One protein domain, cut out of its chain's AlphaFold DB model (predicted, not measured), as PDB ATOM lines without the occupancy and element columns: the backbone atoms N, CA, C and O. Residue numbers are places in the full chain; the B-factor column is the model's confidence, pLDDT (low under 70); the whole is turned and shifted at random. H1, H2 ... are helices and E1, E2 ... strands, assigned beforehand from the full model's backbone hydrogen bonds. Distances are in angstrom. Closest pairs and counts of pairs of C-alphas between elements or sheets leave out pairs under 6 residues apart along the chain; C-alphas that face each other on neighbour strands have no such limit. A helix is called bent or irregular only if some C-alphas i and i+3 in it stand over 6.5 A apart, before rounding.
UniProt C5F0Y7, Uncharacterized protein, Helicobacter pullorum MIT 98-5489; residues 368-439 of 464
ATOM      1  N   SER A 368     -46.219 -17.955  55.587       93.88
ATOM      2  CA  SER A 368     -47.469 -17.800  54.845       93.88
ATOM      3  C   SER A 368     -47.245 -16.899  53.637       93.88
ATOM      4  O   SER A 368     -46.512 -15.914  53.728       93.88
ATOM      5  N   VAL A 369     -47.875 -17.196  52.502       93.44
ATOM      6  CA  VAL A 369     -47.913 -16.255  51.370       93.44
ATOM      7  C   VAL A 369     -48.532 -14.936  51.846       93.44
ATOM      8  O   VAL A 369     -49.597 -14.933  52.458       93.44
ATOM      9  N   MET A 370     -47.867 -13.813  51.574       92.44
ATOM     10  CA  MET A 370     -48.340 -12.474  51.934       92.44
ATOM     11  C   MET A 370     -49.197 -11.901  50.798       92.44
ATOM     12  O   MET A 370     -48.733 -11.097  49.986       92.44
ATOM     13  N   THR A 371     -50.442 -12.368  50.688       87.19
ATOM     14  CA  THR A 371     -51.360 -12.007  49.594       87.19
ATOM     15  C   THR A 371     -51.659 -10.511  49.532       87.19
ATOM     16  O   THR A 371     -51.846  -9.973  48.442       87.19
ATOM     17  N   GLU A 372     -51.646  -9.821  50.669       87.38
ATOM     18  CA  GLU A 372     -51.897  -8.385  50.767       87.38
ATOM     19  C   GLU A 372     -50.724  -7.520  50.281       87.38
ATOM     20  O   GLU A 372     -50.901  -6.324  50.042       87.38
ATOM     21  N   ALA A 373     -49.523  -8.087  50.101       90.19
ATOM     22  CA  ALA A 373     -48.339  -7.318  49.712       90.19
ATOM     23  C   ALA A 373     -48.544  -6.566  48.385       90.19
ATOM     24  O   ALA A 373     -48.034  -5.459  48.204       90.19
ATOM     25  N   SER A 374     -49.340  -7.121  47.463       85.44
ATOM     26  CA  SER A 374     -49.672  -6.454  46.199       85.44
ATOM     27  C   SER A 374     -50.523  -5.194  46.370       85.44
ATOM     28  O   SER A 374     -50.480  -4.310  45.513       85.44
ATOM     29  N   GLU A 375     -51.270  -5.076  47.465       85.81
ATOM     30  CA  GLU A 375     -52.152  -3.941  47.763       85.81
ATOM     31  C   GLU A 375     -51.448  -2.859  48.595       85.81
ATOM     32  O   GLU A 375     -51.892  -1.710  48.637       85.81
ATOM     33  N   MET A 376     -50.318  -3.193  49.223       91.75
ATOM     34  CA  MET A 376     -49.521  -2.246  49.998       91.75
ATOM     35  C   MET A 376     -48.861  -1.179  49.108       91.75
ATOM     36  O   MET A 376     -48.558  -1.397  47.925       91.75
ATOM     37  N   SER A 377     -48.634   0.003  49.689       93.81
ATOM     38  CA  SER A 377     -47.744   1.008  49.100       93.81
ATOM     39  C   SER A 377     -46.289   0.578  49.278       93.81
ATOM     40  O   SER A 377     -45.964  -0.149  50.215       93.81
ATOM     41  N   GLU A 378     -45.401   1.056  48.406       95.62
ATOM     42  CA  GLU A 378     -43.961   0.799  48.544       95.62
ATOM     43  C   GLU A 378     -43.425   1.310  49.884       95.62
ATOM     44  O   GLU A 378     -42.646   0.620  50.527       95.62
ATOM     45  N   GLU A 379     -43.902   2.461  50.361       96.75
ATOM     46  CA  GLU A 379     -43.573   2.989  51.692       96.75
ATOM     47  C   GLU A 379     -43.860   1.953  52.786       96.75
ATOM     48  O   GLU A 379     -42.962   1.585  53.535       96.75
ATOM     49  N   LYS A 380     -45.078   1.393  52.811       96.62
ATOM     50  CA  LYS A 380     -45.461   0.377  53.801       96.62
ATOM     51  C   LYS A 380     -44.693  -0.931  53.637       96.62
ATOM     52  O   LYS A 380     -44.411  -1.581  54.635       96.62
ATOM     53  N   LEU A 381     -44.384  -1.341  52.405       96.69
ATOM     54  CA  LEU A 381     -43.579  -2.542  52.152       96.69
ATOM     55  C   LEU A 381     -42.170  -2.397  52.737       96.69
ATOM     56  O   LEU A 381     -41.647  -3.346  53.308       96.69
ATOM     57  N   ASN A 382     -41.582  -1.206  52.633       97.50
ATOM     58  CA  ASN A 382     -40.243  -0.910  53.139       97.50
ATOM     59  C   ASN A 382     -40.195  -0.604  54.648       97.50
ATOM     60  O   ASN A 382     -39.112  -0.507  55.214       97.50
ATOM     61  N   GLU A 383     -41.349  -0.471  55.305       97.19
ATOM     62  CA  GLU A 383     -41.466  -0.386  56.769       97.19
ATOM     63  C   GLU A 383     -41.594  -1.766  57.440       97.19
ATOM     64  O   GLU A 383     -41.567  -1.857  58.669       97.19
ATOM     65  N   LEU A 384     -41.752  -2.841  56.659       96.00
ATOM     66  CA  LEU A 384     -41.849  -4.200  57.188       96.00
ATOM     67  C   LEU A 384     -40.535  -4.642  57.845       96.00
ATOM     68  O   LEU A 384     -39.441  -4.299  57.406       96.00
ATOM     69  N   ASP A 385     -40.644  -5.490  58.867       94.50
ATOM     70  CA  ASP A 385     -39.483  -6.150  59.456       94.50
ATOM     71  C   ASP A 385     -38.961  -7.243  58.512       94.50
ATOM     72  O   ASP A 385     -39.526  -8.332  58.416       94.50
ATOM     73  N   PHE A 386     -37.856  -6.968  57.821       95.50
ATOM     74  CA  PHE A 386     -37.243  -7.890  56.859       95.50
ATOM     75  C   PHE A 386     -36.680  -9.175  57.482       95.50
ATOM     76  O   PHE A 386     -36.336 -10.098  56.746       95.50
ATOM     77  N   THR A 387     -36.609  -9.280  58.814       93.12
ATOM     78  CA  THR A 387     -36.337 -10.564  59.484       93.12
ATOM     79  C   THR A 387     -37.566 -11.477  59.503       93.12
ATOM     80  O   THR A 387     -37.423 -12.695  59.558       93.12
ATOM     81  N   GLN A 388     -38.767 -10.896  59.415       93.31
ATOM     82  CA  GLN A 388     -40.062 -11.587  59.422       93.31
ATOM     83  C   GLN A 388     -40.702 -11.665  58.035       93.31
ATOM     84  O   GLN A 388     -41.757 -12.274  57.874       93.31
ATOM     85  N   ILE A 389     -40.092 -11.055  57.021       95.88
ATOM     86  CA  ILE A 389     -40.529 -11.166  55.631       95.88
ATOM     87  C   ILE A 389     -39.489 -11.959  54.861       95.88
ATOM     88  O   ILE A 389     -38.292 -11.756  55.040       95.88
ATOM     89  N   GLY A 390     -39.940 -12.854  53.989       95.56
ATOM     90  CA  GLY A 390     -39.072 -13.649  53.138       95.56
ATOM     91  C   GLY A 390     -39.576 -13.786  51.713       95.56
ATOM     92  O   GLY A 390     -40.638 -13.289  51.340       95.56
ATOM     93  N   THR A 391     -38.796 -14.491  50.909       95.06
ATOM     94  CA  THR A 391     -39.150 -14.874  49.542       95.06
ATOM     95  C   THR A 391     -38.664 -16.292  49.253       95.06
ATOM     96  O   THR A 391     -37.791 -16.805  49.960       95.06
ATOM     97  N   ASP A 392     -39.246 -16.947  48.248       90.81
ATOM     98  CA  ASP A 392     -38.776 -18.267  47.821       90.81
ATOM     99  C   ASP A 392     -37.429 -18.114  47.104       90.81
ATOM    100  O   ASP A 392     -37.286 -17.342  46.154       90.81
ATOM    101  N   SER A 393     -36.428 -18.841  47.590       86.06
ATOM    102  CA  SER A 393     -35.111 -18.938  46.985       86.06
ATOM    103  C   SER A 393     -34.735 -20.410  46.860       86.06
ATOM    104  O   SER A 393     -34.356 -21.064  47.832       86.06
ATOM    105  N   ASN A 394     -34.823 -20.937  45.637       77.06
ATOM    106  CA  ASN A 394     -34.492 -22.327  45.303       77.06
ATOM    107  C   ASN A 394     -35.296 -23.380  46.095       77.06
ATOM    108  O   ASN A 394     -34.750 -24.417  46.474       77.06
ATOM    109  N   GLY A 395     -36.588 -23.138  46.325       74.88
ATOM    110  CA  GLY A 395     -37.503 -24.106  46.932       74.88
ATOM    111  C   GLY A 395     -37.668 -23.974  48.446       74.88
ATOM    112  O   GLY A 395     -38.536 -24.648  49.006       74.88
ATOM    113  N   SER A 396     -36.913 -23.081  49.089       86.44
ATOM    114  CA  SER A 396     -37.036 -22.741  50.510       86.44
ATOM    115  C   SER A 396     -37.311 -21.255  50.698       86.44
ATOM    116  O   SER A 396     -36.831 -20.426  49.926       86.44
ATOM    117  N   ILE A 397     -38.027 -20.899  51.766       93.88
ATOM    118  CA  ILE A 397     -38.240 -19.493  52.119       93.88
ATOM    119  C   ILE A 397     -37.015 -18.956  52.872       93.88
ATOM    120  O   ILE A 397     -36.541 -19.568  53.831       93.88
ATOM    121  N   VAL A 398     -36.499 -17.809  52.434       94.81
ATOM    122  CA  VAL A 398     -35.348 -17.120  53.040       94.81
ATOM    123  C   VAL A 398     -35.766 -15.704  53.415       94.81
ATOM    124  O   VAL A 398     -36.465 -15.052  52.634       94.81
ATOM    125  N   SER A 399     -35.372 -15.233  54.602       95.56
ATOM    126  CA  SER A 399     -35.716 -13.879  55.044       95.56
ATOM    127  C   SER A 399     -35.039 -12.818  54.171       95.56
ATOM    128  O   SER A 399     -33.928 -12.998  53.669       95.56
ATOM    129  N   LEU A 400     -35.710 -11.684  53.984       96.44
ATOM    130  CA  LEU A 400     -35.182 -10.557  53.218       96.44
ATOM    131  C   LEU A 400     -33.909  -9.997  53.873       96.44
ATOM    132  O   LEU A 400     -32.969  -9.621  53.173       96.44
ATOM    133  N   ALA A 401     -33.841 -10.029  55.207       95.12
ATOM    134  CA  ALA A 401     -32.652  -9.661  55.966       95.12
ATOM    135  C   ALA A 401     -31.459 -10.594  55.684       95.12
ATOM    136  O   ALA A 401     -30.348 -10.109  55.475       95.12
ATOM    137  N   GLU A 402     -31.668 -11.915  55.619       94.38
ATOM    138  CA  GLU A 402     -30.615 -12.877  55.244       94.38
ATOM    139  C   GLU A 402     -30.117 -12.674  53.811       94.38
ATOM    140  O   GLU A 402     -28.934 -12.872  53.531       94.38
ATOM    141  N   LEU A 403     -31.003 -12.246  52.911       95.06
ATOM    142  CA  LEU A 403     -30.651 -11.890  51.536       95.06
ATOM    143  C   LEU A 403     -29.949 -10.524  51.428       95.06
ATOM    144  O   LEU A 403     -29.456 -10.182  50.354       95.06
ATOM    145  N   GLY A 404     -29.877  -9.749  52.515       96.50
ATOM    146  CA  GLY A 404     -29.298  -8.406  52.522       96.50
ATOM    147  C   GLY A 404     -30.124  -7.388  51.736       96.50
ATOM    148  O   GLY A 404     -29.555  -6.437  51.199       96.50
ATOM    149  N   VAL A 405     -31.437  -7.612  51.621       97.88
ATOM    150  CA  VAL A 405     -32.382  -6.693  50.976       97.88
ATOM    151  C   VAL A 405     -32.517  -5.438  51.831       97.88
ATOM    152  O   VAL A 405     -32.697  -5.518  53.041       97.88
ATOM    153  N   GLU A 406     -32.441  -4.277  51.189       96.88
ATOM    154  CA  GLU A 406     -32.629  -2.969  51.824       96.88
ATOM    155  C   GLU A 406     -33.866  -2.246  51.291       96.88
ATOM    156  O   GLU A 406     -34.372  -1.335  51.945       96.88
ATOM    157  N   PHE A 407     -34.366  -2.646  50.116       96.50
ATOM    158  CA  PHE A 407     -35.490  -1.977  49.479       96.50
ATOM    159  C   PHE A 407     -36.354  -2.923  48.637       96.50
ATOM    160  O   PHE A 407     -35.849  -3.841  47.991       96.50
ATOM    161  N   ILE A 408     -37.661  -2.662  48.622       97.75
ATOM    162  CA  ILE A 408     -38.683  -3.358  47.838       97.75
ATOM    163  C   ILE A 408     -39.372  -2.343  46.925       97.75
ATOM    164  O   ILE A 408     -39.937  -1.355  47.399       97.75
ATOM    165  N   GLN A 409     -39.396  -2.623  45.624       96.25
ATOM    166  CA  GLN A 409     -40.234  -1.922  44.647       96.25
ATOM    167  C   GLN A 409     -41.327  -2.839  44.130       96.25
ATOM    168  O   GLN A 409     -41.129  -4.048  43.986       96.25
ATOM    169  N   LYS A 410     -42.471  -2.257  43.785       94.50
ATOM    170  CA  LYS A 410     -43.532  -2.980  43.091       94.50
ATOM    171  C   LYS A 410     -43.276  -2.968  41.595       94.50
ATOM    172  O   LYS A 410     -42.917  -1.953  41.004       94.50
ATOM    173  N   THR A 411     -43.543  -4.097  40.959       91.81
ATOM    174  CA  THR A 411     -43.583  -4.197  39.505       91.81
ATOM    175  C   THR A 411     -44.759  -5.063  39.074       91.81
ATOM    176  O   THR A 411     -45.341  -5.799  39.871       91.81
ATOM    177  N   ILE A 412     -45.157  -4.934  37.814       84.62
ATOM    178  CA  ILE A 412     -46.261  -5.693  37.233       84.62
ATOM    179  C   ILE A 412     -45.729  -6.348  35.964       84.62
ATOM    180  O   ILE A 412     -45.190  -5.677  35.082       84.62
ATOM    181  N   PHE A 413     -45.859  -7.666  35.878       78.44
ATOM    182  CA  PHE A 413     -45.530  -8.409  34.671       78.44
ATOM    183  C   PHE A 413     -46.524  -8.100  33.545       78.44
ATOM    184  O   PHE A 413     -47.634  -7.625  33.768       78.44
ATOM    185  N   ALA A 414     -46.144  -8.405  32.302       70.12
ATOM    186  CA  ALA A 414     -46.971  -8.109  31.129       70.12
ATOM    187  C   ALA A 414     -48.375  -8.757  31.168       70.12
ATOM    188  O   ALA A 414     -49.298  -8.230  30.559       70.12
ATOM    189  N   ASN A 415     -48.537  -9.857  31.910       66.19
ATOM    190  CA  ASN A 415     -49.803 -10.560  32.154       66.19
ATOM    191  C   ASN A 415     -50.659  -9.936  33.281       66.19
ATOM    192  O   ASN A 415     -51.621 -10.549  33.734       66.19
ATOM    193  N   GLY A 416     -50.303  -8.749  33.787       73.25
ATOM    194  CA  GLY A 416     -51.028  -8.074  34.872       73.25
ATOM    195  C   GLY A 416     -50.770  -8.658  36.266       73.25
ATOM    196  O   GLY A 416     -51.450  -8.299  37.226       73.25
ATOM    197  N   GLN A 417     -49.800  -9.563  36.385       77.25
ATOM    198  CA  GLN A 417     -49.421 -10.208  37.634       77.25
ATOM    199  C   GLN A 417     -48.481  -9.317  38.449       77.25
ATOM    200  O   GLN A 417     -47.525  -8.760  37.908       77.25
ATOM    201  N   ASN A 418     -48.737  -9.194  39.751       83.25
ATOM    202  CA  ASN A 418     -47.873  -8.416  40.636       83.25
ATOM    203  C   ASN A 418     -46.573  -9.177  40.921       83.25
ATOM    204  O   ASN A 418     -46.571 -10.401  41.060       83.25
ATOM    205  N   ALA A 419     -45.483  -8.431  41.036       90.31
ATOM    206  CA  ALA A 419     -44.184  -8.916  41.463       90.31
ATOM    207  C   ALA A 419     -43.440  -7.812  42.221       90.31
ATOM    208  O   ALA A 419     -43.882  -6.661  42.296       90.31
ATOM    209  N   PHE A 420     -42.292  -8.169  42.779       94.56
ATOM    210  CA  PHE A 420     -41.476  -7.277  43.586       94.56
ATOM    211  C   PHE A 420     -40.040  -7.300  43.085       94.56
ATOM    212  O   PHE A 420     -39.505  -8.361  42.772       94.56
ATOM    213  N   ILE A 421     -39.418  -6.130  43.012       96.69
ATOM    214  CA  ILE A 421     -37.976  -6.009  42.815       96.69
ATOM    215  C   ILE A 421     -37.378  -5.798  44.199       96.69
ATOM    216  O   ILE A 421     -37.709  -4.824  44.874       96.69
ATOM    217  N   LEU A 422     -36.537  -6.730  44.630       97.25
ATOM    218  CA  LEU A 422     -35.791  -6.628  45.876       97.25
ATOM    219  C   LEU A 422     -34.391  -6.129  45.544       97.25
ATOM    220  O   LEU A 422     -33.684  -6.768  44.760       97.25
ATOM    221  N   THR A 423     -33.996  -5.010  46.140       97.44
ATOM    222  CA  THR A 423     -32.660  -4.437  45.985       97.44
ATOM    223  C   THR A 423     -31.846  -4.706  47.241       97.44
ATOM    224  O   THR A 423     -32.255  -4.347  48.347       97.44
ATOM    225  N   THR A 424     -30.692  -5.342  47.079       96.69
ATOM    226  CA  THR A 424     -29.746  -5.618  48.166       96.69
ATOM    227  C   THR A 424     -28.816  -4.434  48.419       96.69
ATOM    228  O   THR A 424     -28.632  -3.585  47.547       96.69
ATOM    229  N   GLY A 425     -28.171  -4.384  49.589       92.88
ATOM    230  CA  GLY A 425     -27.260  -3.284  49.948       92.88
ATOM    231  C   GLY A 425     -26.020  -3.138  49.050       92.88
ATOM    232  O   GLY A 425     -25.400  -2.078  49.000       92.88
ATOM    233  N   ASP A 426     -25.662  -4.176  48.283       93.94
ATOM    234  CA  ASP A 426     -24.638  -4.099  47.226       93.94
ATOM    235  C   ASP A 426     -25.192  -3.642  45.859       93.94
ATOM    236  O   ASP A 426     -24.457  -3.610  44.870       93.94
ATOM    237  N   GLY A 427     -26.471  -3.262  45.804       93.38
ATOM    238  CA  GLY A 427     -27.166  -2.744  44.628       93.38
ATOM    239  C   GLY A 427     -27.625  -3.808  43.632       93.38
ATOM    240  O   GLY A 427     -27.988  -3.451  42.510       93.38
ATOM    241  N   LYS A 428     -27.588  -5.103  43.979       95.81
ATOM    242  CA  LYS A 428     -28.156  -6.148  43.115       95.81
ATOM    243  C   LYS A 428     -29.671  -6.158  43.229       95.81
ATOM    244  O   LYS A 428     -30.228  -5.932  44.295       95.81
ATOM    245  N   GLU A 429     -30.319  -6.482  42.121       96.12
ATOM    246  CA  GLU A 429     -31.769  -6.598  42.044       96.12
ATOM    247  C   GLU A 429     -32.171  -8.041  41.761       96.12
ATOM    248  O   GLU A 429     -31.565  -8.724  40.929       96.12
ATOM    249  N   MET A 430     -33.220  -8.494  42.438       94.38
ATOM    250  CA  MET A 430     -33.876  -9.766  42.167       94.38
ATOM    251  C   MET A 430     -35.380  -9.551  42.036       94.38
ATOM    252  O   MET A 430     -35.998  -8.882  42.861       94.38
ATOM    253  N   VAL A 431     -35.966 -10.117  40.983       92.75
ATOM    254  CA  VAL A 431     -37.415 -10.083  40.778       92.75
ATOM    255  C   VAL A 431     -38.013 -11.317  41.427       92.75
ATOM    256  O   VAL A 431     -37.638 -12.436  41.080       92.75
ATOM    257  N   VAL A 432     -38.943 -11.110  42.349       91.44
ATOM    258  CA  VAL A 432     -39.654 -12.183  43.037       91.44
ATOM    259  C   VAL A 432     -41.150 -12.054  42.835       91.44
ATOM    260  O   VAL A 432     -41.703 -10.961  42.728       91.44
ATOM    261  N   GLU A 433     -41.815 -13.198  42.786       87.31
ATOM    262  CA  GLU A 433     -43.247 -13.250  42.518       87.31
ATOM    263  C   GLU A 433     -44.099 -13.049  43.772       87.31
ATOM    264  O   GLU A 433     -45.191 -12.500  43.687       87.31
ATOM    265  N   ASN A 434     -43.605 -13.498  44.927       89.44
ATOM    266  CA  ASN A 434     -44.316 -13.423  46.193       89.44
ATOM    267  C   ASN A 434     -43.369 -13.063  47.333       89.44
ATOM    268  O   ASN A 434     -42.201 -13.471  47.364       89.44
ATOM    269  N   LEU A 435     -43.938 -12.348  48.294       94.56
ATOM    270  CA  LEU A 435     -43.399 -12.213  49.634       94.56
ATOM    271  C   LEU A 435     -44.119 -13.196  50.552       94.56
ATOM    272  O   LEU A 435     -45.282 -13.545  50.330       94.56
ATOM    273  N   TYR A 436     -43.418 -13.626  51.586       94.94
ATOM    274  CA  TYR A 436     -43.936 -14.510  52.614       94.94
ATOM    275  C   TYR A 436     -43.782 -13.838  53.969       94.94
ATOM    276  O   TYR A 436     -42.744 -13.237  54.242       94.94
ATOM    277  N   LYS A 437     -44.782 -13.981  54.834       94.12
ATOM    278  CA  LYS A 437     -44.623 -13.701  56.259       94.12
ATOM    279  C   LYS A 437     -44.002 -14.928  56.898       94.12
ATOM    280  O   LYS A 437     -44.618 -15.988  56.914       94.12
ATOM    281  N   ILE A 438     -42.790 -14.793  57.404       92.69
ATOM    282  CA  ILE A 438     -42.153 -15.808  58.230       92.69
ATOM    283  C   ILE A 438     -42.715 -15.624  59.630       92.69
ATOM    284  O   ILE A 438     -42.484 -14.609  60.280       92.69
ATOM    285  N   ARG A 439     -43.473 -16.608  60.101       82.56
ATOM    286  CA  ARG A 439     -43.916 -16.649  61.489       82.56
ATOM    287  C   ARG A 439     -42.791 -17.288  62.292       82.56
ATOM    288  O   ARG A 439     -42.719 -18.501  62.481       82.56
TER     289      ARG A 439
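Overview. This is residues 368 to 439 of the 464 residues of an uncharacterized protein of Helicobacter pullorum MIT 98-5489 (UniProt C5F0Y7). A three-strand meander, E3 E4 E5, forms a wall, and a second, smaller sheet, E2 E1 E6, stands over one of its faces, meeting it where E1 comes near E5. Two very short helices complete the model: H2 packs on E3 of the wall, and H1 only grazes the wall with its residues 373 to 374. The printed part has 72 residues, with named elements in the order H1 H2 E1 E2 E3 E4 E5 E6; both sheets are antiparallel and the class is mixed, helices and strands. It is compact, with a radius of gyration of the C-alphas of 11.2 A, and rounded, spanning 30 by 27 by 26 A.

Arrangement. Start at residues 368 to 369, which pair antiparallel with residues 436 to 437 of E6, residues 436 to 438. Next comes H1, residues 371 to 374, close but not clearly touching H2, residues 378 to 382; the closest C-alphas, of Ala 373 and Leu 381, are 7.2 A apart. H2 is on the sheet of E3, residues 405 to 412, E4, residues 418 to 424, and E5, residues 429 to 432, at a height over the sheet of 6.4 A. Its closest C-alphas to E3 are those of Glu 378 and Gln 409, 6.0 A apart. In H2 every O i to N i+4 pair is within hydrogen-bond range; H1 is too short for such a pair, and its one O i to N i+3 pair is not within range. E1, residues 389 to 393, and E2, residues 396 to 399, form a hairpin, with N 391 and O 398 at 3.0 A. E1 pairs with E6 through N 390 and O 436, 2.8 A. Look then at the hairpin E3 and E4, with N 409 and O 421 at 2.9 A, and the hairpin E4 and E5, with N 422 and O 430 at 2.8 A. Between the sheets, the closest C-alphas of E1 and E5 are those of Thr 391 and Val 432, 7.1 A apart.

Along the chain. Find C-alpha 371 at (-51.360, -12.007, 49.594), where H1 begins; H1 is irregular, but only just, C-alphas 371 and 374 being 6.7 A apart. H2 is 6.2 A long, E1 12.8 A and E2 10.0 A. From C-alpha 405 at (-32.382, -6.693, 50.976), E3 runs 19.6 A; E4 is 19.8 A long and E5 9.7 A. E6, 6.0 A, ends at C-alpha 438, (-42.153, -15.808, 58.230).

Size, cuts and confidence. The two C-alphas farthest apart, of Ala 414 and Arg 439, are 31.7 A apart, while those of Ser 368 and Arg 439 are 7.6 A apart. The printed part has no cut and no long link. Mean pLDDT of the printed part is 91.4, with residue 415 under 70.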